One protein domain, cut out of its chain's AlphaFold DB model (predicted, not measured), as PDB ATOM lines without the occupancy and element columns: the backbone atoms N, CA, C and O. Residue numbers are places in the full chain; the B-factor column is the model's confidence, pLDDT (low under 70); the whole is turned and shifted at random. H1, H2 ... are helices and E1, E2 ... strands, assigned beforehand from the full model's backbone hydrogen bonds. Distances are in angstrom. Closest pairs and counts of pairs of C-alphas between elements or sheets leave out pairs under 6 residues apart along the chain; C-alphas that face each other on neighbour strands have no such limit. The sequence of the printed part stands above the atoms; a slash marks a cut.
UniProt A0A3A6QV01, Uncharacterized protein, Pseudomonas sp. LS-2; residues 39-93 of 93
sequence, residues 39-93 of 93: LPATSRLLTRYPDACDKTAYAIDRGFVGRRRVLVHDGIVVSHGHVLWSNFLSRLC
ATOM      1  N   LEU A  39     202.977 153.154 207.134       70.12
ATOM      2  CA  LEU A  39     201.575 153.547 207.229       70.12
ATOM      3  C   LEU A  39     201.230 154.461 206.034       70.12
ATOM      4  O   LEU A  39     202.040 155.331 205.713       70.12
ATOM      5  N   PRO A  40     200.029 154.372 205.429       75.94
ATOM      6  CA  PRO A  40     199.600 155.263 204.340       75.94
ATOM      7  C   PRO A  40     199.743 156.762 204.654       75.94
ATOM      8  O   PRO A  40     199.986 157.577 203.767       75.94
ATOM      9  N   ALA A  41     199.631 157.137 205.932       77.88
ATOM     10  CA  ALA A  41     199.879 158.500 206.400       77.88
ATOM     11  C   ALA A  41     201.340 158.944 206.198       77.88
ATOM     12  O   ALA A  41     201.584 160.092 205.835       77.88
ATOM     13  N   THR A  42     202.304 158.037 206.387       80.12
ATOM     14  CA  THR A  42     203.730 158.289 206.146       80.12
ATOM     15  C   THR A  42     203.986 158.533 204.665       80.12
ATOM     16  O   THR A  42     204.668 159.495 204.335       80.12
ATOM     17  N   SER A  43     203.414 157.721 203.769       82.44
ATOM     18  CA  SER A  43     203.595 157.912 202.324       82.44
ATOM     19  C   SER A  43     203.070 159.273 201.869       82.44
ATOM     20  O   SER A  43     203.785 159.993 201.185       82.44
ATOM     21  N   ARG A  44     201.881 159.691 202.331       86.06
ATOM     22  CA  ARG A  44     201.343 161.034 202.033       86.06
ATOM     23  C   ARG A  44     202.242 162.157 202.552       86.06
ATOM     24  O   ARG A  44     202.400 163.172 201.882       86.06
ATOM     25  N   LEU A  45     202.821 161.986 203.742       87.25
ATOM     26  CA  LEU A  45     203.755 162.957 204.312       87.25
ATOM     27  C   LEU A  45     205.057 163.037 203.517       87.25
ATOM     28  O   LEU A  45     205.524 164.142 203.292       87.25
ATOM     29  N   LEU A  46     205.606 161.908 203.068       86.69
ATOM     30  CA  LEU A  46     206.807 161.880 202.229       86.69
ATOM     31  C   LEU A  46     206.545 162.467 200.837       86.69
ATOM     32  O   LEU A  46     207.415 163.121 200.287       86.69
ATOM     33  N   THR A  47     205.339 162.313 200.282       88.69
ATOM     34  CA  THR A  47     204.961 163.022 199.047       88.69
ATOM     35  C   THR A  47     204.900 164.536 199.258       88.69
ATOM     36  O   THR A  47     205.287 165.293 198.377       88.69
ATOM     37  N   ARG A  48     204.402 164.990 200.417       90.94
ATOM     38  CA  ARG A  48     204.284 166.421 200.736       90.94
ATOM     39  C   ARG A  48     205.618 167.064 201.126       90.94
ATOM     40  O   ARG A  48     205.823 168.236 200.844       90.94
ATOM     41  N   TYR A  49     206.478 166.301 201.790       91.25
ATOM     42  CA  TYR A  49     207.789 166.705 202.288       91.25
ATOM     43  C   TYR A  49     208.837 165.711 201.769       91.25
ATOM     44  O   TYR A  49     209.267 164.833 202.527       91.25
ATOM     45  N   PRO A  50     209.209 165.801 200.480       88.44
ATOM     46  CA  PRO A  50     210.116 164.840 199.848       88.44
ATOM     47  C   PRO A  50     211.497 164.804 200.508       88.44
ATOM     48  O   PRO A  50     212.094 163.735 200.605       88.44
ATOM     49  N   ASP A  51     211.948 165.932 201.061       91.81
ATOM     50  CA  ASP A  51     213.255 166.062 201.715       91.81
ATOM     51  C   ASP A  51     213.216 165.755 203.226       91.81
ATOM     52  O   ASP A  51     214.182 165.978 203.960       91.81
ATOM     53  N   ALA A  52     212.089 165.240 203.735       92.12
ATOM     54  CA  ALA A  52     211.968 164.912 205.147       92.12
ATOM     55  C   ALA A  52     212.868 163.729 205.538       92.12
ATOM     56  O   ALA A  52     212.801 162.632 204.984       92.12
ATOM     57  N   CYS A  53     213.651 163.919 206.593       91.38
ATOM     58  CA  CYS A  53     214.501 162.891 207.171       91.38
ATOM     59  C   CYS A  53     213.730 162.021 208.174       91.38
ATOM     60  O   CYS A  53     213.093 162.528 209.099       91.38
ATOM     61  N   ASP A  54     213.859 160.696 208.066       89.44
ATOM     62  CA  ASP A  54     213.327 159.762 209.062       89.44
ATOM     63  C   ASP A  54     214.256 159.686 210.290       89.44
ATOM     64  O   ASP A  54     215.380 159.184 210.228       89.44
ATOM     65  N   LYS A  55     213.776 160.191 211.429       91.19
ATOM     66  CA  LYS A  55     214.455 160.157 212.734       91.19
ATOM     67  C   LYS A  55     213.784 159.192 213.718       91.19
ATOM     68  O   LYS A  55     214.078 159.235 214.911       91.19
ATOM     69  N   THR A  56     212.919 158.292 213.245       86.94
ATOM     70  CA  THR A  56     212.158 157.349 214.090       86.94
ATOM     71  C   THR A  56     213.069 156.495 214.961       86.94
ATOM     72  O   THR A  56     212.827 156.357 216.155       86.94
ATOM     73  N   ALA A  57     214.140 155.951 214.381       80.00
ATOM     74  CA  ALA A  57     215.118 155.153 215.113       80.00
ATOM     75  C   ALA A  57     215.753 155.934 216.268       80.00
ATOM     76  O   ALA A  57     215.724 155.483 217.406       80.00
ATOM     77  N   TYR A  58     216.249 157.133 215.972       86.50
ATOM     78  CA  TYR A  58     216.848 158.006 216.973       86.50
ATOM     79  C   TYR A  58     215.851 158.361 218.081       86.50
ATOM     80  O   TYR A  58     216.188 158.313 219.258       86.50
ATOM     81  N   ALA A  59     214.600 158.670 217.725       87.88
ATOM     82  CA  ALA A  59     213.558 158.927 218.710       87.88
ATOM     83  C   ALA A  59     213.336 157.710 219.627       87.88
ATOM     84  O   ALA A  59     213.245 157.880 220.840       87.88
ATOM     85  N   ILE A  60     213.285 156.488 219.075       83.69
ATOM     86  CA  ILE A  60     213.152 155.245 219.862       83.69
ATOM     87  C   ILE A  60     214.337 155.080 220.817       83.69
ATOM     88  O   ILE A  60     214.137 154.744 221.986       83.69
ATOM     89  N   ASP A  61     215.553 155.353 220.345       82.62
ATOM     90  CA  ASP A  61     216.768 155.283 221.160       82.62
ATOM     91  C   ASP A  61     216.731 156.305 222.314       82.62
ATOM     92  O   ASP A  61     217.227 156.027 223.404       82.62
ATOM     93  N   ARG A  62     216.048 157.440 222.112       86.56
ATOM     94  CA  ARG A  62     215.769 158.485 223.113       86.56
ATOM     95  C   ARG A  62     214.514 158.236 223.966       86.56
ATOM     96  O   ARG A  62     214.083 159.153 224.642       86.56
ATOM     97  N   GLY A  63     213.912 157.044 223.929       85.62
ATOM     98  CA  GLY A  63     212.771 156.691 224.790       85.62
ATOM     99  C   GLY A  63     211.391 156.795 224.133       85.62
ATOM    100  O   GLY A  63     210.375 156.520 224.771       85.62
ATOM    101  N   PHE A  64     211.305 157.121 222.840       85.94
ATOM    102  CA  PHE A  64     210.025 157.171 222.132       85.94
ATOM    103  C   PHE A  64     209.346 155.796 222.049       85.94
ATOM    104  O   PHE A  64     209.908 154.807 221.569       85.94
ATOM    105  N   VAL A  65     208.081 155.757 222.471       81.62
ATOM    106  CA  VAL A  65     207.213 154.563 222.438       81.62
ATOM    107  C   VAL A  65     206.050 154.689 221.450       81.62
ATOM    108  O   VAL A  65     205.179 153.821 221.399       81.62
ATOM    109  N   GLY A  66     206.005 155.773 220.671       77.69
ATOM    110  CA  GLY A  66     204.921 156.020 219.729       77.69
ATOM    111  C   GLY A  66     204.952 155.081 218.521       77.69
ATOM    112  O   GLY A  66     205.989 154.556 218.124       77.69
ATOM    113  N   ARG A  67     203.774 154.872 217.922       75.38
ATOM    114  CA  ARG A  67     203.587 153.989 216.754       75.38
ATOM    115  C   ARG A  67     203.797 154.691 215.410       75.38
ATOM    116  O   ARG A  67     203.854 154.028 214.381       75.38
ATOM    117  N   ARG A  68     203.845 156.026 215.398       81.25
ATOM    118  CA  ARG A  68     204.031 156.826 214.179       81.25
ATOM    119  C   ARG A  68     205.515 157.056 213.925       81.25
ATOM    120  O   ARG A  68     206.279 157.266 214.863       81.25
ATOM    121  N   ARG A  69     205.899 157.086 212.647       86.94
ATOM    122  CA  ARG A  69     207.235 157.526 212.238       86.94
ATOM    123  C   ARG A  69     207.474 158.971 212.634       86.94
ATOM    124  O   ARG A  69     206.548 159.778 212.637       86.94
ATOM    125  N   VAL A  70     208.718 159.305 212.925       90.31
ATOM    126  CA  VAL A  70     209.180 160.652 213.247       90.31
ATOM    127  C   VAL A  70     209.907 161.189 212.022       90.31
ATOM    128  O   VAL A  70     211.070 160.870 211.799       90.31
ATOM    129  N   LEU A  71     209.189 161.956 211.203       93.00
ATOM    130  CA  LEU A  71     209.732 162.593 210.006       93.00
ATOM    131  C   LEU A  71     210.038 164.054 210.320       93.00
ATOM    132  O   LEU A  71     209.177 164.738 210.877       93.00
ATOM    133  N   VAL A  72     211.236 164.512 209.963       95.31
ATOM    134  CA  VAL A  72     211.718 165.872 210.224       95.31
ATOM    135  C   VAL A  72     212.024 166.577 208.908       95.31
ATOM    136  O   VAL A  72     212.830 166.080 208.131       95.31
ATOM    137  N   HIS A  73     211.423 167.741 208.689       96.06
ATOM    138  CA  HIS A  73     211.676 168.630 207.555       96.06
ATOM    139  C   HIS A  73     211.970 170.027 208.107       96.06
ATOM    140  O   HIS A  73     211.203 170.507 208.939       96.06
ATOM    141  N   ASP A  74     213.088 170.644 207.724       94.56
ATOM    142  CA  ASP A  74     213.531 171.962 208.220       94.56
ATOM    143  C   ASP A  74     213.493 172.114 209.751       94.56
ATOM    144  O   ASP A  74     213.030 173.107 210.308       94.56
ATOM    145  N   GLY A  75     213.938 171.077 210.468       94.25
ATOM    146  CA  GLY A  75     213.943 171.073 211.936       94.25
ATOM    147  C   GLY A  75     212.561 170.905 212.584       94.25
ATOM    148  O   GLY A  75     212.455 170.939 213.811       94.25
ATOM    149  N   ILE A  76     211.510 170.669 211.795       95.69
ATOM    150  CA  ILE A  76     210.135 170.478 212.255       95.69
ATOM    151  C   ILE A  76     209.704 169.020 212.065       95.69
ATOM    152  O   ILE A  76     209.856 168.435 210.996       95.69
ATOM    153  N   VAL A  77     209.093 168.429 213.090       94.75
ATOM    154  CA  VAL A  77     208.458 167.110 213.029       94.75
ATOM    155  C   VAL A  77     207.122 167.210 212.293       94.75
ATOM    156  O   VAL A  77     206.093 167.577 212.868       94.75
ATOM    157  N   VAL A  78     207.110 166.831 211.017       93.75
ATOM    158  CA  VAL A  78     205.920 166.919 210.149       93.75
ATOM    159  C   VAL A  78     204.925 165.779 210.374       93.75
ATOM    160  O   VAL A  78     203.735 165.921 210.100       93.75
ATOM    161  N   SER A  79     205.363 164.660 210.951       90.75
ATOM    162  CA  SER A  79     204.493 163.510 211.233       90.75
ATOM    163  C   SER A  79     203.642 163.631 212.503       90.75
ATOM    164  O   SER A  79     202.772 162.792 212.749       90.75
ATOM    165  N   HIS A  80     203.873 164.681 213.298       88.25
ATOM    166  CA  HIS A  80     203.220 164.912 214.590       88.25
ATOM    167  C   HIS A  80     202.686 166.349 214.734       88.25
ATOM    168  O   HIS A  80     202.614 166.867 215.843       88.25
ATOM    169  N   GLY A  81     202.290 166.983 213.623       84.56
ATOM    170  CA  GLY A  81     201.619 168.288 213.657       84.56
ATOM    171  C   GLY A  81     202.560 169.488 213.781       84.56
ATOM    172  O   GLY A  81     202.242 170.429 214.495       84.56
ATOM    173  N   HIS A  82     203.697 169.466 213.081       89.81
ATOM    174  CA  HIS A  82     204.645 170.583 213.001       89.81
ATOM    175  C   HIS A  82     205.249 171.020 214.346       89.81
ATOM    176  O   HIS A  82     205.324 172.201 214.673       89.81
ATOM    177  N   VAL A  83     205.725 170.058 215.135       92.69
ATOM    178  CA  VAL A  83     206.426 170.340 216.398       92.69
ATOM    179  C   VAL A  83     207.920 170.514 216.133       92.69
ATOM    180  O   VAL A  83     208.507 169.680 215.452       92.69
ATOM    181  N   LEU A  84     208.561 171.547 216.689       95.19
ATOM    182  CA  LEU A  84     210.022 171.697 216.603       95.19
ATOM    183  C   LEU A  84     210.742 170.451 217.131       95.19
ATOM    184  O   LEU A  84     210.382 169.912 218.178       95.19
ATOM    185  N   TRP A  85     211.781 170.009 216.423       94.38
ATOM    186  CA  TRP A  85     212.490 168.771 216.741       94.38
ATOM    187  C   TRP A  85     213.073 168.761 218.156       94.38
ATOM    188  O   TRP A  85     212.901 167.785 218.885       94.38
ATOM    189  N   SER A  86     213.686 169.864 218.583       93.88
ATOM    190  CA  SER A  86     214.203 170.037 219.947       93.88
ATOM    191  C   SER A  86     213.107 169.886 221.007       93.88
ATOM    192  O   SER A  86     213.274 169.129 221.961       93.88
ATOM    193  N   ASN A  87     211.957 170.532 220.797       94.25
ATOM    194  CA  ASN A  87     210.796 170.454 221.690       94.25
ATOM    195  C   ASN A  87     210.174 169.054 221.720       94.25
ATOM    196  O   ASN A  87     209.603 168.645 222.728       94.25
ATOM    197  N   PHE A  88     210.234 168.317 220.609       94.25
ATOM    198  CA  PHE A  88     209.805 166.924 220.585       94.25
ATOM    199  C   PHE A  88     210.751 166.057 221.417       94.25
ATOM    200  O   PHE A  88     210.292 165.293 222.261       94.25
ATOM    201  N   LEU A  89     212.064 166.213 221.225       92.88
ATOM    202  CA  LEU A  89     213.069 165.455 221.964       92.88
ATOM    203  C   LEU A  89     213.037 165.720 223.469       92.88
ATOM    204  O   LEU A  89     213.231 164.781 224.230       92.88
ATOM    205  N   SER A  90     212.754 166.949 223.908       93.31
ATOM    206  CA  SER A  90     212.655 167.275 225.339       93.31
ATOM    207  C   SER A  90     211.470 166.602 226.044       93.31
ATOM    208  O   SER A  90     211.383 166.645 227.266       93.31
ATOM    209  N   ARG A  91     210.536 166.011 225.287       89.75
ATOM    210  CA  ARG A  91     209.374 165.267 225.800       89.75
ATOM    211  C   ARG A  91     209.588 163.753 225.795       89.75
ATOM    212  O   ARG A  91     208.719 163.025 226.269       89.75
ATOM    213  N   LEU A  92     210.687 163.276 225.211       86.19
ATOM    214  CA  LEU A  92     211.076 161.873 225.253       86.19
ATOM    215  C   LEU A  92     211.927 161.676 226.512       86.19
ATOM    216  O   LEU A  92     213.048 162.178 226.575       86.19
ATOM    217  N   CYS A  93     211.330 161.052 227.524       66.38
ATOM    218  CA  CYS A  93     211.908 160.843 228.850       66.38
ATOM    219  C   CYS A  93     213.195 160.007 228.824       66.38
ATOM    220  O   CYS A  93     213.202 158.962 228.130       66.38
TER     221      CYS A  93
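AT A GLANCE: This is residues 39 to 93 of the 93 residues of an uncharacterized protein of Pseudomonas sp. LS-2 (UniProt A0A3A6QV01). A small patch of short antiparallel pairings around E1 lies between H1 at one end and H2 and H3 toward the other. The printed part has 55 residues, with H1, H2, E1 and H3 along it; the class is mostly helix, though under half of the residues are in named elements. It is compact, with a radius of gyration of the C-alphas of 10.4 A and spans of 31 by 21 by 16 A.

HOW THE PARTS SIT: H1, residues 40 to 48, touches no helix and is only just apart from E1, residues 71 to 73, at 8.3 A. H2, residues 56 to 61, is close but not clearly touching H3, residues 85 to 89; their closest C-alphas, Ala 59 and Leu 89, are 7.3 A apart. E1 pairs with no named strand, but residues 53 to 54 pair antiparallel with its residues 71 to 72. In H1, H2 and H3 every O i to N i+4 pair is within hydrogen-bond range.

IN THESE COORDINATES: H1 begins at C-alpha 40 (199.600, 155.263, 204.340) and is 12.6 A long, H2 8.7 A, E1 6.8 A. H3, 6.2 A, ends at C-alpha 89 (213.069, 165.455, 221.964).

THE WHOLE: The C-alphas farthest apart, Thr 47 and Cys 93, are 30.7 A apart. The printed part has no cut; the link from E1 to H3 is long. Residue 93 is under pLDDT 70.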